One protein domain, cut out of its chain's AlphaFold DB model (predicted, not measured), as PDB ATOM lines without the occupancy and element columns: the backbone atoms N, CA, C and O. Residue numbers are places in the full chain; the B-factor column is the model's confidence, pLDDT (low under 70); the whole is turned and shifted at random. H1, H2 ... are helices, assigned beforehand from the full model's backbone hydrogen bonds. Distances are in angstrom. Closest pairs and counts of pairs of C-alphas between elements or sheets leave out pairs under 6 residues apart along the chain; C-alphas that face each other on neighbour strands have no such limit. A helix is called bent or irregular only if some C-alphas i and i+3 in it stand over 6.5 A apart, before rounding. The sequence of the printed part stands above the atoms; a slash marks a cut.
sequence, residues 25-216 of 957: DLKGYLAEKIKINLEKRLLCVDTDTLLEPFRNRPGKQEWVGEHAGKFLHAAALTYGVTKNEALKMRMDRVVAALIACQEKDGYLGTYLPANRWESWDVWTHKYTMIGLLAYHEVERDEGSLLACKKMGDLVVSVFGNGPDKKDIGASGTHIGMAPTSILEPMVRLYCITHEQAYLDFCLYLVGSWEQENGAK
ATOM      1  N   ASP A  25      57.460 -52.088  31.091       75.81
ATOM      2  CA  ASP A  25      56.731 -51.077  30.323       75.81
ATOM      3  C   ASP A  25      57.149 -51.017  28.842       75.81
ATOM      4  O   ASP A  25      56.530 -50.286  28.066       75.81
ATOM      5  N   LEU A  26      58.208 -51.744  28.452       82.19
ATOM      6  CA  LEU A  26      58.841 -51.691  27.127       82.19
ATOM      7  C   LEU A  26      59.075 -50.252  26.621       82.19
ATOM      8  O   LEU A  26      58.766 -49.925  25.476       82.19
ATOM      9  N   LYS A  27      59.622 -49.390  27.486       83.06
ATOM     10  CA  LYS A  27      59.939 -47.986  27.163       83.06
ATOM     11  C   LYS A  27      61.358 -47.824  26.620       83.06
ATOM     12  O   LYS A  27      62.274 -48.512  27.078       83.06
ATOM     13  N   GLY A  28      61.530 -46.868  25.707       86.88
ATOM     14  CA  GLY A  28      62.792 -46.552  25.034       86.88
ATOM     15  C   GLY A  28      62.867 -47.149  23.628       86.88
ATOM     16  O   GLY A  28      62.191 -48.131  23.328       86.88
ATOM     17  N   TYR A  29      63.724 -46.582  22.776       91.31
ATOM     18  CA  TYR A  29      63.724 -46.837  21.329       91.31
ATOM     19  C   TYR A  29      63.712 -48.329  20.949       91.31
ATOM     20  O   TYR A  29      62.814 -48.792  20.249       91.31
ATOM     21  N   LEU A  30      64.674 -49.126  21.437       93.81
ATOM     22  CA  LEU A  30      64.726 -50.561  21.116       93.81
ATOM     23  C   LEU A  30      63.567 -51.355  21.741       93.81
ATOM     24  O   LEU A  30      63.063 -52.295  21.127       93.81
ATOM     25  N   ALA A  31      63.126 -50.975  22.941       92.19
ATOM     26  CA  ALA A  31      62.025 -51.645  23.627       92.19
ATOM     27  C   ALA A  31      60.683 -51.412  22.914       92.19
ATOM     28  O   ALA A  31      59.885 -52.341  22.801       92.19
ATOM     29  N   GLU A  32      60.475 -50.230  22.334       91.94
ATOM     30  CA  GLU A  32      59.313 -49.928  21.497       91.94
ATOM     31  C   GLU A  32      59.277 -50.793  20.234       91.94
ATOM     32  O   GLU A  32      58.220 -51.302  19.862       91.94
ATOM     33  N   LYS A  33      60.428 -51.049  19.597       94.38
ATOM     34  CA  LYS A  33      60.486 -51.965  18.447       94.38
ATOM     35  C   LYS A  33      60.203 -53.417  18.861       94.38
ATOM     36  O   LYS A  33      59.505 -54.134  18.143       94.38
ATOM     37  N   ILE A  34      60.655 -53.846  20.044       95.44
ATOM     38  CA  ILE A  34      60.281 -55.152  20.624       95.44
ATOM     39  C   ILE A  34      58.770 -55.214  20.887       95.44
ATOM     40  O   ILE A  34      58.135 -56.221  20.572       95.44
ATOM     41  N   LYS A  35      58.176 -54.135  21.409       95.38
ATOM     42  CA  LYS A  35      56.731 -54.025  21.639       95.38
ATOM     43  C   LYS A  35      55.940 -54.134  20.338       95.38
ATOM     44  O   LYS A  35      54.987 -54.904  20.281       95.38
ATOM     45  N   ILE A  36      56.357 -53.438  19.280       95.62
ATOM     46  CA  ILE A  36      55.755 -53.560  17.944       95.62
ATOM     47  C   ILE A  36      55.828 -55.012  17.462       95.62
ATOM     48  O   ILE A  36      54.823 -55.568  17.022       95.62
ATOM     49  N   ASN A  37      56.986 -55.661  17.590       97.50
ATOM     50  CA  ASN A  37      57.143 -57.058  17.201       97.50
ATOM     51  C   ASN A  37      56.220 -57.998  17.999       97.50
ATOM     52  O   ASN A  37      55.605 -58.898  17.425       97.50
ATOM     53  N   LEU A  38      56.058 -57.769  19.303       97.38
ATOM     54  CA  LEU A  38      55.101 -58.496  20.134       97.38
ATOM     55  C   LEU A  38      53.655 -58.266  19.659       97.38
ATOM     56  O   LEU A  38      52.963 -59.216  19.291       97.38
ATOM     57  N   GLU A  39      53.204 -57.013  19.658       97.00
ATOM     58  CA  GLU A  39      51.794 -56.642  19.510       97.00
ATOM     59  C   GLU A  39      51.290 -56.734  18.073       97.00
ATOM     60  O   GLU A  39      50.149 -57.124  17.848       97.00
ATOM     61  N   LYS A  40      52.120 -56.367  17.094       96.00
ATOM     62  CA  LYS A  40      51.722 -56.289  15.683       96.00
ATOM     63  C   LYS A  40      52.096 -57.532  14.890       96.00
ATOM     64  O   LYS A  40      51.469 -57.798  13.869       96.00
ATOM     65  N   ARG A  41      53.077 -58.318  15.353       95.19
ATOM     66  CA  ARG A  41      53.538 -59.517  14.639       95.19
ATOM     67  C   ARG A  41      53.245 -60.816  15.382       95.19
ATOM     68  O   ARG A  41      52.483 -61.632  14.866       95.19
ATOM     69  N   LEU A  42      53.815 -61.029  16.566       97.44
ATOM     70  CA  LEU A  42      53.721 -62.317  17.271       97.44
ATOM     71  C   LEU A  42      52.308 -62.615  17.793       97.44
ATOM     72  O   LEU A  42      51.851 -63.753  17.704       97.44
ATOM     73  N   LEU A  43      51.585 -61.603  18.277       97.62
ATOM     74  CA  LEU A  43      50.193 -61.761  18.711       97.62
ATOM     75  C   LEU A  43      49.187 -61.793  17.551       97.62
ATOM     76  O   LEU A  43      48.056 -62.226  17.765       97.62
ATOM     77  N   CYS A  44      49.589 -61.400  16.340       95.06
ATOM     78  CA  CYS A  44      48.703 -61.284  15.176       95.06
ATOM     79  C   CYS A  44      48.897 -62.380  14.121       95.06
ATOM     80  O   CYS A  44      48.031 -62.544  13.265       95.06
ATOM     81  N   VAL A  45      50.013 -63.118  14.139       92.25
ATOM     82  CA  VAL A  45      50.260 -64.184  13.155       92.25
ATOM     83  C   VAL A  45      49.175 -65.260  13.231       92.25
ATOM     84  O   VAL A  45      48.758 -65.650  14.319       92.25
ATOM     85  N   ASP A  46      48.710 -65.769  12.093       93.25
ATOM     86  CA  ASP A  46      47.782 -66.897  12.073       93.25
ATOM     87  C   ASP A  46      48.533 -68.211  12.334       93.25
ATOM     88  O   ASP A  46      49.172 -68.779  11.450       93.25
ATOM     89  N   THR A  47      48.449 -68.699  13.571       95.12
ATOM     90  CA  THR A  47      49.097 -69.946  13.991       95.12
ATOM     91  C   THR A  47      48.473 -71.188  13.361       95.12
ATOM     92  O   THR A  47      49.162 -72.200  13.275       95.12
ATOM     93  N   ASP A  48      47.212 -71.152  12.914       95.00
ATOM     94  CA  ASP A  48      46.625 -72.307  12.226       95.00
ATOM     95  C   ASP A  48      47.229 -72.474  10.836       95.00
ATOM     96  O   ASP A  48      47.586 -73.592  10.474       95.00
ATOM     97  N   THR A  49      47.467 -71.373  10.120       92.94
ATOM     98  CA  THR A  49      48.236 -71.387   8.869       92.94
ATOM     99  C   THR A  49      49.648 -71.961   9.062       92.94
ATOM    100  O   THR A  49      50.127 -72.700   8.205       92.94
ATOM    101  N   LEU A  50      50.317 -71.680  10.191       94.94
ATOM    102  CA  LEU A  50      51.649 -72.245  10.477       94.94
ATOM    103  C   LEU A  50      51.618 -73.758  10.757       94.94
ATOM    104  O   LEU A  50      52.599 -74.453  10.505       94.94
ATOM    105  N   LEU A  51      50.513 -74.258  11.317       96.56
ATOM    106  CA  LEU A  51      50.345 -75.649  11.750       96.56
ATOM    107  C   LEU A  51      49.713 -76.544  10.678       96.56
ATOM    108  O   LEU A  51      49.859 -77.764  10.742       96.56
ATOM    109  N   GLU A  52      48.999 -75.963   9.712       95.88
ATOM    110  CA  GLU A  52      48.281 -76.684   8.656       95.88
ATOM    111  C   GLU A  52      49.154 -77.719   7.923       95.88
ATOM    112  O   GLU A  52      48.732 -78.875   7.869       95.88
ATOM    113  N   PRO A  53      50.400 -77.409   7.514       95.44
ATOM    114  CA  PRO A  53      51.252 -78.371   6.810       95.44
ATOM    115  C   PRO A  53      51.690 -79.582   7.645       95.44
ATOM    116  O   PRO A  53      52.076 -80.614   7.098       95.44
ATOM    117  N   PHE A  54      51.678 -79.459   8.977       97.44
ATOM    118  CA  PHE A  54      51.983 -80.568   9.883       97.44
ATOM    119  C   PHE A  54      50.765 -81.474  10.088       97.44
ATOM    120  O   PHE A  54      50.924 -82.683  10.248       97.44
ATOM    121  N   ARG A  55      49.558 -80.890  10.063       97.00
ATOM    122  CA  ARG A  55      48.279 -81.605  10.196       97.00
ATOM    123  C   ARG A  55      47.893 -82.317   8.899       97.00
ATOM    124  O   ARG A  55      47.403 -83.440   8.948       97.00
ATOM    125  N   ASN A  56      48.138 -81.673   7.757       94.94
ATOM    126  CA  ASN A  56      47.789 -82.160   6.427       94.94
ATOM    127  C   ASN A  56      49.037 -82.182   5.535       94.94
ATOM    128  O   ASN A  56      49.395 -81.194   4.900       94.94
ATOM    129  N   ARG A  57      49.713 -83.332   5.494       95.00
ATOM    130  CA  ARG A  57      50.894 -83.540   4.644       95.00
ATOM    131  C   ARG A  57      50.466 -83.887   3.199       95.00
ATOM    132  O   ARG A  57      49.492 -84.623   3.038       95.00
ATOM    133  N   PRO A  58      51.206 -83.464   2.157       93.94
ATOM    134  CA  PRO A  58      52.390 -82.625   2.227       93.94
ATOM    135  C   PRO A  58      52.040 -81.133   2.311       93.94
ATOM    136  O   PRO A  58      50.989 -80.695   1.844       93.94
ATOM    137  N   GLY A  59      52.963 -80.344   2.854       90.44
ATOM    138  CA  GLY A  59      52.882 -78.889   2.803       90.44
ATOM    139  C   GLY A  59      52.855 -78.344   1.370       90.44
ATOM    140  O   GLY A  59      53.434 -78.923   0.454       90.44
ATOM    141  N   LYS A  60      52.190 -77.199   1.176       89.19
ATOM    142  CA  LYS A  60      52.061 -76.544  -0.140       89.19
ATOM    143  C   LYS A  60      53.351 -75.872  -0.632       89.19
ATOM    144  O   LYS A  60      53.568 -75.818  -1.838       89.19
ATOM    145  N   GLN A  61      54.188 -75.363   0.279       89.38
ATOM    146  CA  GLN A  61      55.567 -74.954  -0.029       89.38
ATOM    147  C   GLN A  61      56.537 -75.993   0.537       89.38
ATOM    148  O   GLN A  61      56.287 -76.545   1.608       89.38
ATOM    149  N   GLU A  62      57.671 -76.204  -0.127       90.12
ATOM    150  CA  GLU A  62      58.654 -77.216   0.283       90.12
ATOM    151  C   GLU A  62      59.263 -76.923   1.669       90.12
ATOM    152  O   GLU A  62      59.375 -77.809   2.508       90.12
ATOM    153  N   TRP A  63      59.578 -75.663   1.973       91.12
ATOM    154  CA  TRP A  63      60.158 -75.255   3.263       91.12
ATOM    155  C   TRP A  63      59.116 -74.839   4.317       91.12
ATOM    156  O   TRP A  63      59.498 -74.349   5.380       91.12
ATOM    157  N   VAL A  64      57.810 -74.998   4.056       92.50
ATOM    158  CA  VAL A  64      56.726 -74.372   4.849       92.50
ATOM    159  C   VAL A  64      56.763 -74.717   6.345       92.50
ATOM    160  O   VAL A  64      56.331 -73.927   7.186       92.50
ATOM    161  N   GLY A  65      57.309 -75.879   6.707       93.06
ATOM    162  CA  GLY A  65      57.413 -76.309   8.096       93.06
ATOM    163  C   GLY A  65      58.344 -75.443   8.955       93.06
ATOM    164  O   GLY A  65      58.243 -75.460  10.181       93.06
ATOM    165  N   GLU A  66      59.202 -74.611   8.354       95.62
ATOM    166  CA  GLU A  66      60.088 -73.725   9.113       95.62
ATOM    167  C   GLU A  66      59.338 -72.679   9.956       95.62
ATOM    168  O   GLU A  66      59.851 -72.207  10.975       95.62
ATOM    169  N   HIS A  67      58.135 -72.282   9.526       96.69
ATOM    170  CA  HIS A  67      57.473 -71.092  10.052       96.69
ATOM    171  C   HIS A  67      56.987 -71.278  11.493       96.69
ATOM    172  O   HIS A  67      57.154 -70.370  12.310       96.69
ATOM    173  N   ALA A  68      56.455 -72.456  11.839       97.62
ATOM    174  CA  ALA A  68      56.015 -72.762  13.201       97.62
ATOM    175  C   ALA A  68      57.192 -72.741  14.193       97.62
ATOM    176  O   ALA A  68      57.112 -72.114  15.251       97.62
ATOM    177  N   GLY A  69      58.317 -73.353  13.814       98.12
ATOM    178  CA  GLY A  69      59.536 -73.363  14.621       98.12
ATOM    179  C   GLY A  69      60.149 -71.972  14.808       98.12
ATOM    180  O   GLY A  69      60.493 -71.578  15.923       98.12
ATOM    181  N   LYS A  70      60.222 -71.174  13.733       98.38
ATOM    182  CA  LYS A  70      60.703 -69.785  13.799       98.38
ATOM    183  C   LYS A  70      59.797 -68.888  14.647       98.38
ATOM    184  O   LYS A  70      60.320 -68.060  15.394       98.38
ATOM    185  N   PHE A  71      58.474 -69.066  14.558       98.56
ATOM    186  CA  PHE A  71      57.516 -68.394  15.436       98.56
ATOM    187  C   PHE A  71      57.785 -68.733  16.901       98.56
ATOM    188  O   PHE A  71      57.963 -67.815  17.697       98.56
ATOM    189  N   LEU A  72      57.881 -70.023  17.244       98.69
ATOM    190  CA  LEU A  72      58.147 -70.457  18.618       98.69
ATOM    191  C   LEU A  72      59.458 -69.892  19.158       98.69
ATOM    192  O   LEU A  72      59.490 -69.427  20.290       98.69
ATOM    193  N   HIS A  73      60.516 -69.861  18.349       98.62
ATOM    194  CA  HIS A  73      61.791 -69.286  18.766       98.62
ATOM    195  C   HIS A  73      61.685 -67.782  19.068       98.62
ATOM    196  O   HIS A  73      62.113 -67.337  20.129       98.62
ATOM    197  N   ALA A  74      61.068 -66.994  18.177       98.62
ATOM    198  CA  ALA A  74      60.853 -65.563  18.421       98.62
ATOM    199  C   ALA A  74      59.932 -65.311  19.629       98.62
ATOM    200  O   ALA A  74      60.179 -64.405  20.429       98.62
ATOM    201  N   ALA A  75      58.877 -66.118  19.764       98.56
ATOM    202  CA  ALA A  75      57.913 -66.023  20.846       98.56
ATOM    203  C   ALA A  75      58.540 -66.384  22.200       98.56
ATOM    204  O   ALA A  75      58.365 -65.629  23.149       98.56
ATOM    205  N   ALA A  76      59.332 -67.456  22.279       98.25
ATOM    206  CA  ALA A  76      60.023 -67.871  23.497       98.25
ATOM    207  C   ALA A  76      60.999 -66.800  23.998       98.25
ATOM    208  O   ALA A  76      60.928 -66.418  25.165       98.25
ATOM    209  N   LEU A  77      61.833 -66.243  23.111       96.00
ATOM    210  CA  LEU A  77      62.742 -65.139  23.448       96.00
ATOM    211  C   LEU A  77      61.975 -63.908  23.962       96.00
ATOM    212  O   LEU A  77      62.299 -63.347  25.008       96.00
ATOM    213  N   THR A  78      60.900 -63.525  23.267       96.12
ATOM    214  CA  THR A  78      60.069 -62.371  23.651       96.12
ATOM    215  C   THR A  78      59.354 -62.605  24.984       96.12
ATOM    216  O   THR A  78      59.300 -61.718  25.836       96.12
ATOM    217  N   TYR A  79      58.807 -63.800  25.197       95.75
ATOM    218  CA  TYR A  79      58.151 -64.184  26.443       95.75
ATOM    219  C   TYR A  79      59.143 -64.254  27.612       95.75
ATOM    220  O   TYR A  79      58.805 -63.837  28.718       95.75
ATOM    221  N   GLY A  80      60.384 -64.694  27.372       91.12
ATOM    222  CA  GLY A  80      61.458 -64.702  28.369       91.12
ATOM    223  C   GLY A  80      61.680 -63.335  29.026       91.12
ATOM    224  O   GLY A  80      61.957 -63.277  30.222       91.12
ATOM    225  N   VAL A  81      61.467 -62.256  28.268       89.25
ATOM    226  CA  VAL A  81      61.602 -60.864  28.725       89.25
ATOM    227  C   VAL A  81      60.281 -60.271  29.216       89.25
ATOM    228  O   VAL A  81      60.244 -59.597  30.239       89.25
ATOM    229  N   THR A  82      59.191 -60.490  28.479       91.69
ATOM    230  CA  THR A  82      57.923 -59.769  28.700       91.69
ATOM    231  C   THR A  82      56.963 -60.476  29.642       91.69
ATOM    232  O   THR A  82      56.077 -59.827  30.194       91.69
ATOM    233  N   LYS A  83      57.084 -61.804  29.778       92.88
ATOM    234  CA  LYS A  83      56.110 -62.662  30.471       92.88
ATOM    235  C   LYS A  83      54.663 -62.396  30.037       92.88
ATOM    236  O   LYS A  83      53.732 -62.447  30.830       92.88
ATOM    237  N   ASN A  84      54.467 -62.088  28.753       95.31
ATOM    238  CA  ASN A  84      53.148 -61.800  28.206       95.31
ATOM    239  C   ASN A  84      52.292 -63.080  28.119       95.31
ATOM    240  O   ASN A  84      52.571 -63.968  27.313       95.31
ATOM    241  N   GLU A  85      51.220 -63.144  28.908       97.06
ATOM    242  CA  GLU A  85      50.331 -64.314  28.999       97.06
ATOM    243  C   GLU A  85      49.625 -64.659  27.679       97.06
ATOM    244  O   GLU A  85      49.449 -65.829  27.341       97.06
ATOM    245  N   ALA A  86      49.249 -63.654  26.881       97.69
ATOM    246  CA  ALA A  86      48.628 -63.902  25.582       97.69
ATOM    247  C   ALA A  86      49.601 -64.594  24.621       97.69
ATOM    248  O   ALA A  86      49.215 -65.526  23.912       97.69
ATOM    249  N   LEU A  87      50.872 -64.184  24.627       97.94
ATOM    250  CA  LEU A  87      51.914 -64.837  23.844       97.94
ATOM    251  C   LEU A  87      52.165 -66.266  24.339       97.94
ATOM    252  O   LEU A  87      52.256 -67.175  23.513       97.94
ATOM    253  N   LYS A  88      52.189 -66.471  25.663       97.88
ATOM    254  CA  LYS A  88      52.321 -67.800  26.270       97.88
ATOM    255  C   LYS A  88      51.228 -68.755  25.792       97.88
ATOM    256  O   LYS A  88      51.542 -69.797  25.232       97.88
ATOM    257  N   MET A  89      49.952 -68.379  25.901       98.06
ATOM    258  CA  MET A  89      48.840 -69.230  25.445       98.06
ATOM    259  C   MET A  89      48.976 -69.644  23.970       98.06
ATOM    260  O   MET A  89      48.630 -70.764  23.588       98.06
ATOM    261  N   ARG A  90      49.488 -68.745  23.122       98.12
ATOM    262  CA  ARG A  90      49.745 -69.048  21.708       98.12
ATOM    263  C   ARG A  90      50.908 -70.023  21.534       98.12
ATOM    264  O   ARG A  90      50.798 -70.924  20.705       98.12
ATOM    265  N   MET A  91      51.992 -69.862  22.295       98.44
ATOM    266  CA  MET A  91      53.118 -70.802  22.311       98.44
ATOM    267  C   MET A  91      52.657 -72.195  22.743       98.44
ATOM    268  O   MET A  91      52.849 -73.142  21.984       98.44
ATOM    269  N   ASP A  92      51.973 -72.302  23.884       98.56
ATOM    270  CA  ASP A  92      51.469 -73.560  24.444       98.56
ATOM    271  C   ASP A  92      50.590 -74.304  23.419       98.56
ATOM    272  O   ASP A  92      50.765 -75.500  23.179       98.56
ATOM    273  N   ARG A  93      49.700 -73.579  22.720       98.12
ATOM    274  CA  ARG A  93      48.870 -74.134  21.638       98.12
ATOM    275  C   ARG A  93      49.705 -74.685  20.480       98.12
ATOM    276  O   ARG A  93      49.400 -75.766  19.977       98.12
ATOM    277  N   VAL A  94      50.701 -73.934  20.009       98.62
ATOM    278  CA  VAL A  94      51.543 -74.347  18.873       98.62
ATOM    279  C   VAL A  94      52.405 -75.550  19.253       98.62
ATOM    280  O   VAL A  94      52.463 -76.505  18.483       98.62
ATOM    281  N   VAL A  95      53.005 -75.550  20.447       98.81
ATOM    282  CA  VAL A  95      53.791 -76.677  20.971       98.81
ATOM    283  C   VAL A  95      52.929 -77.931  21.075       98.81
ATOM    284  O   VAL A  95      53.280 -78.957  20.493       98.81
ATOM    285  N   ALA A  96      51.768 -77.844  21.729       98.69
ATOM    286  CA  ALA A  96      50.859 -78.978  21.871       98.69
ATOM    287  C   ALA A  96      50.413 -79.533  20.507       98.69
ATOM    288  O   ALA A  96      50.390 -80.748  20.306       98.69
ATOM    289  N   ALA A  97      50.102 -78.657  19.546       98.56
ATOM    290  CA  ALA A  97      49.697 -79.067  18.206       98.56
ATOM    291  C   ALA A  97      50.832 -79.733  17.413       98.56
ATOM    292  O   ALA A  97      50.580 -80.725  16.732       98.56
ATOM    293  N   LEU A  98      52.065 -79.225  17.503       98.62
ATOM    294  CA  LEU A  98      53.232 -79.844  16.870       98.62
ATOM    295  C   LEU A  98      53.505 -81.231  17.459       98.62
ATOM    296  O   LEU A  98      53.614 -82.196  16.707       98.62
ATOM    297  N   ILE A  99      53.538 -81.355  18.790       98.62
ATOM    298  CA  ILE A  99      53.753 -82.641  19.470       98.62
ATOM    299  C   ILE A  99      52.667 -83.651  19.076       98.62
ATOM    300  O   ILE A  99      52.975 -84.808  18.802       98.62
ATOM    301  N   ALA A 100      51.407 -83.219  18.970       98.50
ATOM    302  CA  ALA A 100      50.311 -84.079  18.525       98.50
ATOM    303  C   ALA A 100      50.451 -84.563  17.066       98.50
ATOM    304  O   ALA A 100      49.881 -85.594  16.715       98.50
ATOM    305  N   CYS A 101      51.201 -83.848  16.219       98.44
ATOM    306  CA  CYS A 101      51.475 -84.244  14.834       98.44
ATOM    307  C   CYS A 101      52.719 -85.143  14.692       98.44
ATOM    308  O   CYS A 101      53.007 -85.600  13.579       98.44
ATOM    309  N   GLN A 102      53.471 -85.378  15.774       98.56
ATOM    310  CA  GLN A 102      54.661 -86.225  15.747       98.56
ATOM    311  C   GLN A 102      54.263 -87.693  15.554       98.56
ATOM    312  O   GLN A 102      53.441 -88.241  16.291       98.56
ATOM    313  N   GLU A 103      54.853 -88.342  14.554       98.25
ATOM    314  CA  GLU A 103      54.600 -89.751  14.269       98.25
ATOM    315  C   GLU A 103      55.328 -90.686  15.251       98.25
ATOM    316  O   GLU A 103      56.197 -90.278  16.026       98.25
ATOM    317  N   LYS A 104      54.957 -91.974  15.241       97.31
ATOM    318  CA  LYS A 104      55.465 -92.979  16.196       97.31
ATOM    319  C   LYS A 104      56.982 -93.175  16.132       97.31
ATOM    320  O   LYS A 104      57.581 -93.499  17.152       97.31
ATOM    321  N   ASP A 105      57.569 -93.003  14.952       97.19
ATOM    322  CA  ASP A 105      59.009 -93.099  14.689       97.19
ATOM    323  C   ASP A 105      59.781 -91.828  15.085       97.19
ATOM    324  O   ASP A 105      61.002 -91.803  14.986       97.19
ATOM    325  N   GLY A 106      59.083 -90.781  15.537       97.94
ATOM    326  CA  GLY A 106      59.664 -89.491  15.895       97.94
ATOM    327  C   GLY A 106      59.595 -88.433  14.795       97.94
ATOM    328  O   GLY A 106      59.964 -87.285  15.057       97.94
ATOM    329  N   TYR A 107      59.085 -88.769  13.603       98.62
ATOM    330  CA  TYR A 107      59.012 -87.840  12.479       98.62
ATOM    331  C   TYR A 107      58.073 -86.674  12.787       98.62
ATOM    332  O   TYR A 107      56.902 -86.864  13.126       98.62
ATOM    333  N   LEU A 108      58.582 -85.453  12.630       97.94
ATOM    334  CA  LEU A 108      57.817 -84.221  12.798       97.94
ATOM    335  C   LEU A 108      58.187 -83.235  11.687       97.94
ATOM    336  O   LEU A 108      58.801 -82.193  11.910       97.94
ATOM    337  N   GLY A 109      57.808 -83.605  10.468       96.31
ATOM    338  CA  GLY A 109      57.918 -82.765   9.283       96.31
ATOM    339  C   GLY A 109      56.595 -82.623   8.538       96.31
ATOM    340  O   GLY A 109      55.529 -83.037   9.011       96.31
ATOM    341  N   THR A 110      56.682 -82.027   7.354       96.75
ATOM    342  CA  THR A 110      55.540 -81.670   6.501       96.75
ATOM    343  C   THR A 110      55.488 -82.488   5.212       96.75
ATOM    344  O   THR A 110      54.717 -82.148   4.322       96.75
ATOM    345  N   TYR A 111      56.301 -83.541   5.076       96.88
ATOM    346  CA  TYR A 111      56.389 -84.367   3.869       96.88
ATOM    347  C   TYR A 111      55.676 -85.711   4.051       96.88
ATOM    348  O   TYR A 111      55.604 -86.263   5.151       96.88
ATOM    349  N   LEU A 112      55.151 -86.265   2.954       96.25
ATOM    350  CA  LEU A 112      54.637 -87.637   2.935       96.25
ATOM    351  C   LEU A 112      55.788 -88.649   3.090       96.25
ATOM    352  O   LEU A 112      56.898 -88.357   2.647       96.25
ATOM    353  N   PRO A 113      55.542 -89.860   3.635       95.44
ATOM    354  CA  PRO A 113      56.584 -90.871   3.851       95.44
ATOM    355  C   PRO A 113      57.475 -91.159   2.635       95.44
ATOM    356  O   PRO A 113      58.679 -91.328   2.793       95.44
ATOM    357  N   ALA A 114      56.903 -91.164   1.426       94.56
ATOM    358  CA  ALA A 114      57.628 -91.432   0.182       94.56
ATOM    359  C   ALA A 114      58.615 -90.322  -0.230       94.56
ATOM    360  O   ALA A 114      59.471 -90.570  -1.068       94.56
ATOM    361  N   ASN A 115      58.497 -89.122   0.347       93.12
ATOM    362  CA  ASN A 115      59.279 -87.932  -0.005       93.12
ATOM    363  C   ASN A 115      60.122 -87.414   1.169       93.12
ATOM    364  O   ASN A 115      60.646 -86.303   1.114       93.12
ATOM    365  N   ARG A 116      60.205 -88.174   2.268       95.12
ATOM    366  CA  ARG A 116      61.015 -87.781   3.421       95.12
ATOM    367  C   ARG A 116      62.494 -87.771   3.069       95.12
ATOM    368  O   ARG A 116      62.965 -88.624   2.312       95.12
ATOM    369  N   TRP A 117      63.232 -86.896   3.753       94.81
ATOM    370  CA  TRP A 117      64.693 -86.801   3.650       94.81
ATOM    371  C   TRP A 117      65.181 -86.329   2.273       94.81
ATOM    372  O   TRP A 117      66.281 -86.681   1.855       94.81
ATOM    373  N   GLU A 118      64.350 -85.559   1.580       89.69
ATOM    374  CA  GLU A 118      64.655 -84.896   0.315       89.69
ATOM    375  C   GLU A 118      64.325 -83.397   0.435       89.69
ATOM    376  O   GLU A 118      63.606 -82.973   1.349       89.69
ATOM    377  N   SER A 119      64.807 -82.584  -0.512       91.94
ATOM    378  CA  SER A 119      64.462 -81.158  -0.619       91.94
ATOM    379  C   SER A 119      64.723 -80.383   0.698       91.94
ATOM    380  O   SER A 119      65.879 -80.259   1.110       91.94
ATOM    381  N   TRP A 120      63.685 -79.857   1.362       95.12
ATOM    382  CA  TRP A 120      63.749 -79.038   2.582       95.12
ATOM    383  C   TRP A 120      63.216 -79.766   3.839       95.12
ATOM    384  O   TRP A 120      62.916 -79.135   4.857       95.12
ATOM    385  N   ASP A 121      63.100 -81.096   3.826       96.44
ATOM    386  CA  ASP A 121      62.499 -81.840   4.947       96.44
ATOM    387  C   ASP A 121      63.350 -81.788   6.235       96.44
ATOM    388  O   ASP A 121      62.856 -81.496   7.330       96.44
ATOM    389  N   VAL A 122      64.672 -81.967   6.117       97.88
ATOM    390  CA  VAL A 122      65.600 -81.822   7.259       97.88
ATOM    391  C   VAL A 122      65.617 -80.377   7.777       97.88
ATOM    392  O   VAL A 122      65.706 -80.134   8.981       97.88
ATOM    393  N   TRP A 123      65.454 -79.399   6.884       97.19
ATOM    394  CA  TRP A 123      65.341 -77.985   7.246       97.19
ATOM    395  C   TRP A 123      64.090 -77.697   8.089       97.19
ATOM    396  O   TRP A 123      64.144 -76.931   9.055       97.19
ATOM    397  N   THR A 124      62.977 -78.366   7.782       96.44
ATOM    398  CA  THR A 124      61.768 -78.332   8.614       96.44
ATOM    399  C   THR A 124      62.030 -78.911  10.006       96.44
ATOM    400  O   THR A 124      61.640 -78.298  11.008       96.44
ATOM    401  N   HIS A 125      62.738 -80.044  10.093       97.62
ATOM    402  CA  HIS A 125      63.099 -80.653  11.377       97.62
ATOM    403  C   HIS A 125      63.952 -79.705  12.216       97.62
ATOM    404  O   HIS A 125      63.618 -79.430  13.367       97.62
ATOM    405  N   LYS A 126      64.995 -79.124  11.614       98.06
ATOM    406  CA  LYS A 126      65.860 -78.128  12.252       98.06
ATOM    407  C   LYS A 126      65.057 -77.016  12.921       98.06
ATOM    408  O   LYS A 126      65.246 -76.757  14.106       98.06
ATOM    409  N   TYR A 127      64.180 -76.335  12.183       98.44
ATOM    410  CA  TYR A 127      63.474 -75.184  12.745       98.44
ATOM    411  C   TYR A 127      62.461 -75.570  13.810       98.44
ATOM    412  O   TYR A 127      62.348 -74.872  14.818       98.44
ATOM    413  N   THR A 128      61.776 -76.692  13.619       98.38
ATOM    414  CA  THR A 128      60.865 -77.240  14.625       98.38
ATOM    415  C   THR A 128      61.617 -77.554  15.921       98.38
ATOM    416  O   THR A 128      61.179 -77.135  16.991       98.38
ATOM    417  N   MET A 129      62.800 -78.172  15.830       98.75
ATOM    418  CA  MET A 129      63.664 -78.417  16.988       98.75
ATOM    419  C   MET A 129      64.136 -77.116  17.643       98.75
ATOM    420  O   MET A 129      64.050 -77.000  18.859       98.75
ATOM    421  N   ILE A 130      64.580 -76.114  16.871       98.69
ATOM    422  CA  ILE A 130      64.982 -74.803  17.417       98.69
ATOM    423  C   ILE A 130      63.839 -74.175  18.231       98.69
ATOM    424  O   ILE A 130      64.077 -73.676  19.329       98.69
ATOM    425  N   GLY A 131      62.609 -74.207  17.711       98.50
ATOM    426  CA  GLY A 131      61.436 -73.650  18.385       98.50
ATOM    427  C   GLY A 131      61.054 -74.396  19.667       98.50
ATOM    428  O   GLY A 131      60.839 -73.767  20.701       98.50
ATOM    429  N   LEU A 132      61.004 -75.731  19.619       98.75
ATOM    430  CA  LEU A 132      60.656 -76.577  20.767       98.75
ATOM    431  C   LEU A 132      61.728 -76.553  21.871       98.75
ATOM    432  O   LEU A 132      61.379 -76.533  23.053       98.75
ATOM    433  N   LEU A 133      63.014 -76.496  21.502       98.50
ATOM    434  CA  LEU A 133      64.118 -76.323  22.451       98.50
ATOM    435  C   LEU A 133      64.084 -74.939  23.104       98.50
ATOM    436  O   LEU A 133      64.246 -74.837  24.315       98.50
ATOM    437  N   ALA A 134      63.816 -73.880  22.334       97.94
ATOM    438  CA  ALA A 134      63.661 -72.539  22.895       97.94
ATOM    439  C   ALA A 134      62.490 -72.470  23.887       97.94
ATOM    440  O   ALA A 134      62.622 -71.865  24.946       97.94
ATOM    441  N   TYR A 135      61.369 -73.135  23.581       98.31
ATOM    442  CA  TYR A 135      60.244 -73.271  24.508       98.31
ATOM    443  C   TYR A 135      60.638 -74.028  25.790       98.31
ATOM    444  O   TYR A 135      60.352 -73.558  26.891       98.31
ATOM    445  N   HIS A 136      61.357 -75.151  25.668       97.81
ATOM    446  CA  HIS A 136      61.866 -75.903  26.820       97.81
ATOM    447  C   HIS A 136      62.767 -75.043  27.720       97.81
ATOM    448  O   HIS A 136      62.669 -75.103  28.940       97.81
ATOM    449  N   GLU A 137      63.641 -74.217  27.151       93.50
ATOM    450  CA  GLU A 137      64.558 -73.384  27.936       93.50
ATOM    451  C   GLU A 137      63.834 -72.339  28.793       93.50
ATOM    452  O   GLU A 137      64.267 -72.074  29.920       93.50
ATOM    453  N   VAL A 138      62.728 -71.778  28.288       94.44
ATOM    454  CA  VAL A 138      61.962 -70.745  29.000       94.44
ATOM    455  C   VAL A 138      60.909 -71.311  29.956       94.44
ATOM    456  O   VAL A 138      60.698 -70.713  31.010       94.44
ATOM    457  N   GLU A 139      60.287 -72.451  29.634       95.12
ATOM    458  CA  GLU A 139      59.178 -73.042  30.411       95.12
ATOM    459  C   GLU A 139      59.541 -74.344  31.143       95.12
ATOM    460  O   GLU A 139      58.780 -74.794  31.995       95.12
ATOM    461  N   ARG A 140      60.700 -74.948  30.854       94.94
ATOM    462  CA  ARG A 140      61.119 -76.265  31.378       94.94
ATOM    463  C   ARG A 140      60.139 -77.393  31.040       94.94
ATOM    464  O   ARG A 140      59.927 -78.304  31.833       94.94
ATOM    465  N   ASP A 141      59.546 -77.333  29.850       96.88
ATOM    466  CA  ASP A 141      58.608 -78.350  29.376       96.88
ATOM    467  C   ASP A 141      59.341 -79.606  28.882       96.88
ATOM    468  O   ASP A 141      60.025 -79.597  27.859       96.88
ATOM    469  N   GLU A 142      59.205 -80.707  29.614       97.38
ATOM    470  CA  GLU A 142      59.814 -81.994  29.249       97.38
ATOM    471  C   GLU A 142      59.167 -82.616  28.000       97.38
ATOM    472  O   GLU A 142      59.799 -83.405  27.295       97.38
ATOM    473  N   GLY A 143      57.917 -82.250  27.688       98.19
ATOM    474  CA  GLY A 143      57.208 -82.720  26.499       98.19
ATOM    475  C   GLY A 143      57.873 -82.255  25.204       98.19
ATOM    476  O   GLY A 143      58.121 -83.067  24.307       98.19
ATOM    477  N   SER A 144      58.211 -80.968  25.114       98.25
ATOM    478  CA  SER A 144      58.905 -80.400  23.961       98.25
ATOM    479  C   SER A 144      60.331 -80.941  23.824       98.25
ATOM    480  O   SER A 144      60.744 -81.266  22.708       98.25
ATOM    481  N   LEU A 145      61.056 -81.139  24.934       98.38
ATOM    482  CA  LEU A 145      62.374 -81.785  24.915       98.38
ATOM    483  C   LEU A 145      62.282 -83.233  24.416       98.38
ATOM    484  O   LEU A 145      63.047 -83.627  23.535       98.38
ATOM    485  N   LEU A 146      61.325 -84.018  24.915       98.75
ATOM    486  CA  LEU A 146      61.107 -85.393  24.462       98.75
ATOM    487  C   LEU A 146      60.775 -85.457  22.965       98.75
ATOM    488  O   LEU A 146      61.258 -86.351  22.266       98.75
ATOM    489  N   ALA A 147      59.980 -84.516  22.456       98.75
ATOM    490  CA  ALA A 147      59.691 -84.427  21.029       98.75
ATOM    491  C   ALA A 147      60.967 -84.161  20.210       98.75
ATOM    492  O   ALA A 147      61.199 -84.852  19.216       98.75
ATOM    493  N   CYS A 148      61.831 -83.242  20.657       98.75
ATOM    494  CA  CYS A 148      63.138 -83.000  20.044       98.75
ATOM    495  C   CYS A 148      64.051 -84.229  20.080       98.75
ATOM    496  O   CYS A 148      64.699 -84.511  19.075       98.75
ATOM    497  N   LYS A 149      64.083 -84.974  21.192       98.75
ATOM    498  CA  LYS A 149      64.856 -86.222  21.303       98.75
ATOM    499  C   LYS A 149      64.431 -87.238  20.255       98.75
ATOM    500  O   LYS A 149      65.260 -87.691  19.482       98.75
ATOM    501  N   LYS A 150      63.126 -87.496  20.137       98.81
ATOM    502  CA  LYS A 150      62.585 -88.411  19.119       98.81
ATOM    503  C   LYS A 150      62.945 -87.990  17.689       98.81
ATOM    504  O   LYS A 150      63.270 -88.843  16.871       98.81
ATOM    505  N   MET A 151      62.910 -86.689  17.386       98.75
ATOM    506  CA  MET A 151      63.364 -86.178  16.086       98.75
ATOM    507  C   MET A 151      64.870 -86.389  15.886       98.75
ATOM    508  O   MET A 151      65.285 -86.818  14.812       98.75
ATOM    509  N   GLY A 152      65.680 -86.099  16.908       98.56
ATOM    510  CA  GLY A 152      67.127 -86.305  16.891       98.56
ATOM    511  C   GLY A 152      67.488 -87.772  16.667       98.56
ATOM    512  O   GLY A 152      68.246 -88.076  15.749       98.56
ATOM    513  N   ASP A 153      66.882 -88.680  17.432       98.75
ATOM    514  CA  ASP A 153      67.055 -90.133  17.319       98.75
ATOM    515  C   ASP A 153      66.713 -90.622  15.912       98.75
ATOM    516  O   ASP A 153      67.471 -91.384  15.309       98.75
ATOM    517  N   LEU A 154      65.602 -90.133  15.349       98.56
ATOM    518  CA  LEU A 154      65.198 -90.461  13.988       98.56
ATOM    519  C   LEU A 154      66.242 -89.996  12.967       98.56
ATOM    520  O   LEU A 154      66.675 -90.797  12.139       98.56
ATOM    521  N   VAL A 155      66.688 -88.740  13.030       98.19
ATOM    522  CA  VAL A 155      67.681 -88.200  12.090       98.19
ATOM    523  C   VAL A 155      69.014 -88.957  12.207       98.19
ATOM    524  O   VAL A 155      69.570 -89.366  11.187       98.19
ATOM    525  N   VAL A 156      69.483 -89.245  13.426       98.38
ATOM    526  CA  VAL A 156      70.679 -90.074  13.665       98.38
ATOM    527  C   VAL A 156      70.487 -91.496  13.130       98.38
ATOM    528  O   VAL A 156      71.427 -92.103  12.613       98.38
ATOM    529  N   SER A 157      69.276 -92.056  13.208       97.44
ATOM    530  CA  SER A 157      68.978 -93.389  12.674       97.44
ATOM    531  C   SER A 157      69.009 -93.440  11.139       97.44
ATOM    532  O   SER A 157      69.429 -94.458  10.587       97.44
ATOM    533  N   VAL A 158      68.670 -92.343  10.458       97.69
ATOM    534  CA  VAL A 158      68.569 -92.268   8.992       97.69
ATOM    535  C   VAL A 158      69.905 -91.935   8.325       97.69
ATOM    536  O   VAL A 158      70.245 -92.539   7.307       97.69
ATOM    537  N   PHE A 159      70.674 -90.999   8.882       98.12
ATOM    538  CA  PHE A 159      71.875 -90.455   8.242       98.12
ATOM    539  C   PHE A 159      73.172 -90.891   8.941       98.12
ATOM    540  O   PHE A 159      73.184 -91.179  10.138       98.12
ATOM    541  N   GLY A 160      74.275 -90.974   8.194       95.62
ATOM    542  CA  GLY A 160      75.580 -91.407   8.708       95.62
ATOM    543  C   GLY A 160      76.458 -92.086   7.650       95.62
ATOM    544  O   GLY A 160      76.109 -92.121   6.477       95.62
ATOM    545  N   ASN A 161      77.584 -92.668   8.074       90.75
ATOM    546  CA  ASN A 161      78.550 -93.344   7.185       90.75
ATOM    547  C   ASN A 161      78.326 -94.867   7.036       90.75
ATOM    548  O   ASN A 161      79.133 -95.550   6.411       90.75
ATOM    549  N   GLY A 162      77.296 -95.430   7.677       89.81
ATOM    550  CA  GLY A 162      77.016 -96.871   7.639       89.81
ATOM    551  C   GLY A 162      76.392 -97.328   6.311       89.81
ATOM    552  O   GLY A 162      75.804 -96.507   5.613       89.81
ATOM    553  N   PRO A 163      76.452 -98.632   5.975       87.94
ATOM    554  CA  PRO A 163      75.940 -99.159   4.703       87.94
ATOM    555  C   PRO A 163      74.432 -98.933   4.498       87.94
ATOM    556  O   PRO A 163      73.995 -98.765   3.366       87.94
ATOM    557  N   ASP A 164      73.657 -98.873   5.586       93.06
ATOM    558  CA  ASP A 164      72.206 -98.630   5.559       93.06
ATOM    559  C   ASP A 164      71.831 -97.154   5.799       93.06
ATOM    560  O   ASP A 164      70.660 -96.826   6.002       93.06
ATOM    561  N   LYS A 165      72.817 -96.249   5.842       95.94
ATOM    562  CA  LYS A 165      72.603 -94.821   6.108       95.94
ATOM    563  C   LYS A 165      72.491 -94.026   4.810       95.94
ATOM    564  O   LYS A 165      73.182 -94.301   3.833       95.94
ATOM    565  N   LYS A 166      71.653 -92.987   4.822       95.31
ATOM    566  CA  LYS A 166      71.620 -91.969   3.763       95.31
ATOM    567  C   LYS A 166      72.748 -90.954   3.958       95.31
ATOM    568  O   LYS A 166      73.089 -90.610   5.092       95.31
ATOM    569  N   ASP A 167      73.255 -90.414   2.853       93.62
ATOM    570  CA  ASP A 167      74.119 -89.236   2.884       93.62
ATOM    571  C   ASP A 167      73.278 -87.961   3.017       93.62
ATOM    572  O   ASP A 167      72.465 -87.633   2.151       93.62
ATOM    573  N   ILE A 168      73.476 -87.233   4.116       95.81
ATOM    574  CA  ILE A 168      72.768 -85.979   4.355       95.81
ATOM    575  C   ILE A 168      73.227 -84.863   3.407       95.81
ATOM    576  O   ILE A 168      72.417 -84.002   3.059       95.81
ATOM    577  N   GLY A 169      74.484 -84.881   2.946       92.94
ATOM    578  CA  GLY A 169      75.017 -83.884   2.014       92.94
ATOM    579  C   GLY A 169      74.286 -83.905   0.670       92.94
ATOM    580  O   GLY A 169      74.034 -82.855   0.082       92.94
ATOM    581  N   ALA A 170      73.845 -85.089   0.242       92.44
ATOM    582  CA  ALA A 170      73.051 -85.301  -0.966       92.44
ATOM    583  C   ALA A 170      71.525 -85.171  -0.761       92.44
ATOM    584  O   ALA A 170      70.764 -85.301  -1.718       92.44
ATOM    585  N   SER A 171      71.052 -84.925   0.467       92.12
ATOM    586  CA  SER A 171      69.622 -85.007   0.829       92.12
ATOM    587  C   SER A 171      68.820 -83.710   0.649       92.12
ATOM    588  O   SER A 171      67.646 -83.649   1.012       92.12
ATOM    589  N   GLY A 172      69.425 -82.653   0.099       90.69
ATOM    590  CA  GLY A 172      68.762 -81.357  -0.031       90.69
ATOM    591  C   GLY A 172      69.499 -80.351  -0.910       90.69
ATOM    592  O   GLY A 172      70.447 -80.673  -1.623       90.69
ATOM    593  N   THR A 173      69.026 -79.109  -0.880       92.31
ATOM    594  CA  THR A 173      69.484 -78.034  -1.768       92.31
ATOM    595  C   THR A 173      70.780 -77.368  -1.286       92.31
ATOM    596  O   THR A 173      71.278 -77.602  -0.182       92.31
ATOM    597  N   HIS A 174      71.336 -76.509  -2.146       95.31
ATOM    598  CA  HIS A 174      72.515 -75.685  -1.869       95.31
ATOM    599  C   HIS A 174      73.765 -76.478  -1.456       95.31
ATOM    600  O   HIS A 174      74.416 -76.148  -0.469       95.31
ATOM    601  N   ILE A 175      74.092 -77.525  -2.225       95.00
ATOM    602  CA  ILE A 175      75.270 -78.388  -1.999       95.00
ATOM    603  C   ILE A 175      75.262 -78.962  -0.565       95.00
ATOM    604  O   ILE A 175      76.258 -78.950   0.152       95.00
ATOM    605  N   GLY A 176      74.082 -79.381  -0.099       95.56
ATOM    606  CA  GLY A 176      73.902 -79.972   1.226       95.56
ATOM    607  C   GLY A 176      73.884 -78.983   2.396       95.56
ATOM    608  O   GLY A 176      73.651 -79.414   3.527       95.56
ATOM    609  N   MET A 177      74.067 -77.673   2.185       97.62
ATOM    610  CA  MET A 177      74.043 -76.695   3.287       97.62
ATOM    611  C   MET A 177      72.674 -76.612   3.973       97.62
ATOM    612  O   MET A 177      72.602 -76.541   5.200       97.62
ATOM    613  N   ALA A 178      71.576 -76.657   3.210       96.62
ATOM    614  CA  ALA A 178      70.233 -76.612   3.785       96.62
ATOM    615  C   ALA A 178      69.999 -77.757   4.800       96.62
ATOM    616  O   ALA A 178      69.763 -77.457   5.976       96.62
ATOM    617  N   PRO A 179      70.136 -79.050   4.444       97.44
ATOM    618  CA  PRO A 179      69.905 -80.132   5.399       97.44
ATOM    619  C   PRO A 179      70.952 -80.181   6.525       97.44
ATOM    620  O   PRO A 179      70.594 -80.364   7.687       97.44
ATOM    621  N   THR A 180      72.236 -79.945   6.238       98.12
ATOM    622  CA  THR A 180      73.297 -80.025   7.265       98.12
ATOM    623  C   THR A 180      73.276 -78.878   8.278       98.12
ATOM    624  O   THR A 180      73.831 -79.009   9.370       98.12
ATOM    625  N   SER A 181      72.563 -77.784   7.995       97.88
ATOM    626  CA  SER A 181      72.348 -76.698   8.961       97.88
ATOM    627  C   SER A 181      71.516 -77.102  10.194       97.88
ATOM    628  O   SER A 181      71.410 -76.316  11.139       97.88
ATOM    629  N   ILE A 182      70.970 -78.330  10.240       98.62
ATOM    630  CA  ILE A 182      70.423 -78.957  11.460       98.62
ATOM    631  C   ILE A 182      71.464 -79.102  12.586       98.62
ATOM    632  O   ILE A 182      71.112 -79.393  13.727       98.62
ATOM    633  N   LEU A 183      72.739 -78.838  12.291       98.81
ATOM    634  CA  LEU A 183      73.831 -78.802  13.253       98.81
ATOM    635  C   LEU A 183      73.516 -77.975  14.515       98.81
ATOM    636  O   LEU A 183      73.761 -78.460  15.614       98.81
ATOM    637  N   GLU A 184      72.938 -76.770  14.392       98.25
ATOM    638  CA  GLU A 184      72.629 -75.910  15.555       98.25
ATOM    639  C   GLU A 184      71.743 -76.618  16.605       98.25
ATOM    640  O   GLU A 184      72.175 -76.761  17.754       98.25
ATOM    641  N   PRO A 185      70.520 -77.084  16.277       98.44
ATOM    642  CA  PRO A 185      69.680 -77.760  17.261       98.44
ATOM    643  C   PRO A 185      70.243 -79.110  17.728       98.44
ATOM    644  O   PRO A 185      69.972 -79.484  18.865       98.44
ATOM    645  N   MET A 186      71.040 -79.823  16.923       98.75
ATOM    646  CA  MET A 186      71.660 -81.088  17.354       98.75
ATOM    647  C   MET A 186      72.769 -80.872  18.389       98.75
ATOM    648  O   MET A 186      72.819 -81.595  19.385       98.75
ATOM    649  N   VAL A 187      73.606 -79.841  18.219       98.19
ATOM    650  CA  VAL A 187      74.595 -79.455  19.240       98.19
ATOM    651  C   VAL A 187      73.883 -79.049  20.528       98.19
ATOM    652  O   VAL A 187      74.277 -79.478  21.610       98.19
ATOM    653  N   ARG A 188      72.799 -78.269  20.432       96.12
ATOM    654  CA  ARG A 188      71.993 -77.891  21.605       96.12
ATOM    655  C   ARG A 188      71.376 -79.106  22.296       96.12
ATOM    656  O   ARG A 188      71.423 -79.185  23.520       96.12
ATOM    657  N   LEU A 189      70.850 -80.065  21.535       96.44
ATOM    658  CA  LEU A 189      70.288 -81.298  22.081       96.44
ATOM    659  C   LEU A 189      71.354 -82.118  22.822       96.44
ATOM    660  O   LEU A 189      71.092 -82.583  23.929       96.44
ATOM    661  N   TYR A 190      72.572 -82.224  22.278       97.00
ATOM    662  CA  TYR A 190      73.715 -82.813  22.984       97.00
ATOM    663  C   TYR A 190      74.042 -82.062  24.282       97.00
ATOM    664  O   TYR A 190      74.195 -82.690  25.325       97.00
ATOM    665  N   CYS A 191      74.096 -80.727  24.257       93.69
ATOM    666  CA  CYS A 191      74.386 -79.927  25.451       93.69
ATOM    667  C   CYS A 191      73.363 -80.121  26.580       93.69
ATOM    668  O   CYS A 191      73.740 -80.013  27.742       93.69
ATOM    669  N   ILE A 192      72.094 -80.380  26.247       93.62
ATOM    670  CA  ILE A 192      71.011 -80.582  27.223       93.62
ATOM    671  C   ILE A 192      70.962 -82.033  27.723       93.62
ATOM    672  O   ILE A 192      70.747 -82.270  28.906       93.62
ATOM    673  N   THR A 193      71.120 -83.009  26.825       94.38
ATOM    674  CA  THR A 193      70.887 -84.436  27.127       94.38
ATOM    675  C   THR A 193      72.151 -85.207  27.492       94.38
ATOM    676  O   THR A 193      72.063 -86.253  28.128       94.38
ATOM    677  N   HIS A 194      73.318 -84.707  27.079       92.75
ATOM    678  CA  HIS A 194      74.613 -85.382  27.166       92.75
ATOM    679  C   HIS A 194      74.684 -86.731  26.428       92.75
ATOM    680  O   HIS A 194      75.547 -87.559  26.718       92.75
ATOM    681  N   GLU A 195      73.810 -86.966  25.445       96.31
ATOM    682  CA  GLU A 195      73.817 -88.202  24.660       96.31
ATOM    683  C   GLU A 195      74.859 -88.149  23.536       96.31
ATOM    684  O   GLU A 195      74.732 -87.396  22.569       96.31
ATOM    685  N   GLN A 196      75.897 -88.985  23.650       96.50
ATOM    686  CA  GLN A 196      77.055 -88.994  22.746       96.50
ATOM    687  C   GLN A 196      76.681 -89.173  21.265       96.50
ATOM    688  O   GLN A 196      77.305 -88.564  20.400       96.50
ATOM    689  N   ALA A 197      75.621 -89.934  20.972       97.62
ATOM    690  CA  ALA A 197      75.147 -90.157  19.607       97.62
ATOM    691  C   ALA A 197      74.826 -88.846  18.861       97.62
ATOM    692  O   ALA A 197      75.041 -88.753  17.653       97.62
ATOM    693  N   TYR A 198      74.361 -87.810  19.569       98.44
ATOM    694  CA  TYR A 198      74.090 -86.504  18.969       98.44
ATOM    695  C   TYR A 198      75.376 -85.739  18.637       98.44
ATOM    696  O   TYR A 198      75.440 -85.096  17.588       98.44
ATOM    697  N   LEU A 199      76.415 -85.826  19.478       97.88
ATOM    698  CA  LEU A 199      77.720 -85.228  19.178       97.88
ATOM    699  C   LEU A 199      78.393 -85.941  18.000       97.88
ATOM    700  O   LEU A 199      78.872 -85.276  17.082       97.88
ATOM    701  N   ASP A 200      78.367 -87.273  17.983       98.19
ATOM    702  CA  ASP A 200      78.905 -88.072  16.877       98.19
ATOM    703  C   ASP A 200      78.200 -87.727  15.559       98.19
ATOM    704  O   ASP A 200      78.842 -87.570  14.517       98.19
ATOM    705  N   PHE A 201      76.882 -87.512  15.611       98.62
ATOM    706  CA  PHE A 201      76.123 -87.036  14.465       98.62
ATOM    707  C   PHE A 201      76.556 -85.634  14.016       98.62
ATOM    708  O   PHE A 201      76.758 -85.414  12.825       98.62
ATOM    709  N   CYS A 202      76.772 -84.693  14.940       98.69
ATOM    710  CA  CYS A 202      77.287 -83.360  14.603       98.69
ATOM    711  C   CYS A 202      78.665 -83.420  13.920       98.69
ATOM    712  O   CYS A 202      78.914 -82.674  12.972       98.69
ATOM    713  N   LEU A 203      79.545 -84.323  14.368       98.50
ATOM    714  CA  LEU A 203      80.847 -84.567  13.739       98.50
ATOM    715  C   LEU A 203      80.698 -85.166  12.333       98.50
ATOM    716  O   LEU A 203      81.425 -84.779  11.417       98.50
ATOM    717  N   TYR A 204      79.725 -86.058  12.134       98.38
ATOM    718  CA  TYR A 204      79.361 -86.546  10.804       98.38
ATOM    719  C   TYR A 204      78.872 -85.414   9.886       98.38
ATOM    720  O   TYR A 204      79.333 -85.336   8.748       98.38
ATOM    721  N   LEU A 205      78.012 -84.504  10.366       98.38
ATOM    722  CA  LEU A 205      77.510 -83.375   9.567       98.38
ATOM    723  C   LEU A 205      78.657 -82.528   9.010       98.38
ATOM    724  O   LEU A 205      78.719 -82.293   7.805       98.38
ATOM    725  N   VAL A 206      79.595 -82.113   9.864       98.12
ATOM    726  CA  VAL A 206      80.740 -81.307   9.416       98.12
ATOM    727  C   VAL A 206      81.711 -82.111   8.552       98.12
ATOM    728  O   VAL A 206      82.297 -81.561   7.625       98.12
ATOM    729  N   GLY A 207      81.843 -83.419   8.792       97.81
ATOM    730  CA  GLY A 207      82.594 -84.320   7.916       97.81
ATOM    731  C   GLY A 207      81.976 -84.443   6.518       97.81
ATOM    732  O   GLY A 207      82.709 -84.495   5.534       97.81
ATOM    733  N   SER A 208      80.641 -84.425   6.412       97.25
ATOM    734  CA  SER A 208      79.931 -84.488   5.126       97.25
ATOM    735  C   SER A 208      80.216 -83.271   4.239       97.25
ATOM    736  O   SER A 208      80.334 -83.414   3.023       97.25
ATOM    737  N   TRP A 209      80.437 -82.088   4.830       98.12
ATOM    738  CA  TRP A 209      80.842 -80.894   4.080       98.12
ATOM    739  C   TRP A 209      82.160 -81.095   3.338       98.12
ATOM    740  O   TRP A 209      82.348 -80.532   2.265       98.12
ATOM    741  N   GLU A 210      83.062 -81.898   3.893       97.19
ATOM    742  CA  GLU A 210      84.427 -82.050   3.399       97.19
ATOM    743  C   GLU A 210      84.595 -83.218   2.412       97.19
ATOM    744  O   GLU A 210      85.685 -83.411   1.871       97.19
ATOM    745  N   GLN A 211      83.527 -83.954   2.089       94.00
ATOM    746  CA  GLN A 211      83.529 -84.958   1.014       94.00
ATOM    747  C   GLN A 211      83.721 -84.314  -0.368       94.00
ATOM    748  O   GLN A 211      83.545 -83.110  -0.513       94.00
ATOM    749  N   GLU A 212      84.105 -85.088  -1.390       89.94
ATOM    750  CA  GLU A 212      84.446 -84.586  -2.739       89.94
ATOM    751  C   GLU A 212      83.399 -83.615  -3.314       89.94
ATOM    752  O   GLU A 212      83.763 -82.517  -3.723       89.94
ATOM    753  N   ASN A 213      82.113 -83.969  -3.221       87.81
ATOM    754  CA  ASN A 213      80.985 -83.157  -3.699       87.81
ATOM    755  C   ASN A 213      80.283 -82.348  -2.586       87.81
ATOM    756  O   ASN A 213      79.172 -81.857  -2.786       87.81
ATOM    757  N   GLY A 214      80.893 -82.250  -1.401       94.31
ATOM    758  CA  GLY A 214      80.353 -81.506  -0.265       94.31
ATOM    759  C   GLY A 214      80.561 -79.992  -0.384       94.31
ATOM    760  O   GLY A 214      81.272 -79.501  -1.257       94.31
ATOM    761  N   ALA A 215      79.955 -79.231   0.529       96.44
ATOM    762  CA  ALA A 215      80.003 -77.765   0.540       96.44
ATOM    763  C   ALA A 215      81.399 -77.148   0.790       96.44
ATOM    764  O   ALA A 215      81.582 -75.952   0.561       96.44
ATOM    765  N   LYS A 216      82.366 -77.930   1.291       97.75
ATOM    766  CA  LYS A 216      83.743 -77.518   1.633       97.75
ATOM    767  C   LYS A 216      83.840 -76.314   2.575       97.75
ATOM    768  O   LYS A 216      84.789 -75.542   2.507       97.75
TER     769      LYS A 216
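What this domain is: This is residues 25 to 216 of the 957 residues of the protein "DUF1680 family protein" of Cyclobacterium xiamenense (UniProt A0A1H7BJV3). The domain is an elongated pile of helices with a four-helix bundle, H3, H4, H5 and H6, as its core; H2 packs on H3 and H4 on one side, and the helical hairpin of H8 and H9 packs on H5 and H6 on the other. H1 reaches away at one end of the longest axis, where residues 28 to 33 stick out. The printed part has 192 residues with nine named helices, H1 to H9 in that order, and no named strand: the class is all helix. It is compact, with a radius of gyration of the C-alphas of 17.2 A, and spans 57 by 32 by 30 A.

Where its parts are: H1 is residues 29 to 42, with C-alpha 29 at (63.724, -46.837, 21.329); it is neither bent nor irregular, but only just: C-alphas 39 and 42 are 6.4 A apart. H2, residues 47 to 55, is irregular, with C-alphas 50 and 53 at 7.2 A. H3, residues 66 to 82, is 24.1 A long, and H4, residues 85 to 100, is 22.4 A. H5, residues 121 to 139, is the longest at 27.1 A and begins with C-alpha 121 at (62.499, -81.840, 4.947). H6, residues 142 to 158, is 24.3 A long. H7 is residues 177 to 180, H8 residues 183 to 193, and H9 residues 196 to 209, 20.7 A long, ending with C-alpha 209 at (80.842, -80.894, 4.080).

How they stand to each other: H3, H4, H5 and H6 form an up and down bundle, each helix running against the one before it. The closest C-alphas of H3 and H5, those of Gly 69 and Thr 128, are 4.1 A apart, at a shallow tilt of 17 degrees. H5 and H6 touch as a hairpin, closest at Leu 132 and Ser 144, 5.3 A between C-alphas. H4, with residues 95 to 99 alone, touches H6, closest at the C-alphas of Ile 99 and Ala 147, 6.4 A. H2 touches H4, closest at the C-alphas of Thr 47 and Val 94, 7.0 A. H1 touches H3 at a steep tilt of 47 degrees, closest at the C-alphas of Leu 42 and Ala 75, 6.6 A. H8 touches H5, closest at the C-alphas of Ile 130 and Pro 185, 5.6 A. H8 and H9 are a hairpin at a shallow tilt of 14 degrees, closest at the C-alphas of Tyr 190 and Tyr 198, 5.5 A. H7 touches H5, closest at the C-alphas of Val 122 and Pro 179, 5.0 A. H1 and H9 are apart. Every O i to N i+4 pair is within hydrogen-bond range in H1, H4, H5, H6, H8 and H9; H2 has 3 of 5 and H3 12 of 13, and H7 is too short for such a pair.

The domain as a whole: The C-alphas farthest apart, those of Lys 27 and Pro 163, are 58.1 A apart. The printed part has no cut. The links from H4 to H5, residues 101 to 120, and from H6 to H7, residues 159 to 176, are long. The mean pLDDT of the printed part is 95.8, and no printed residue is under 70.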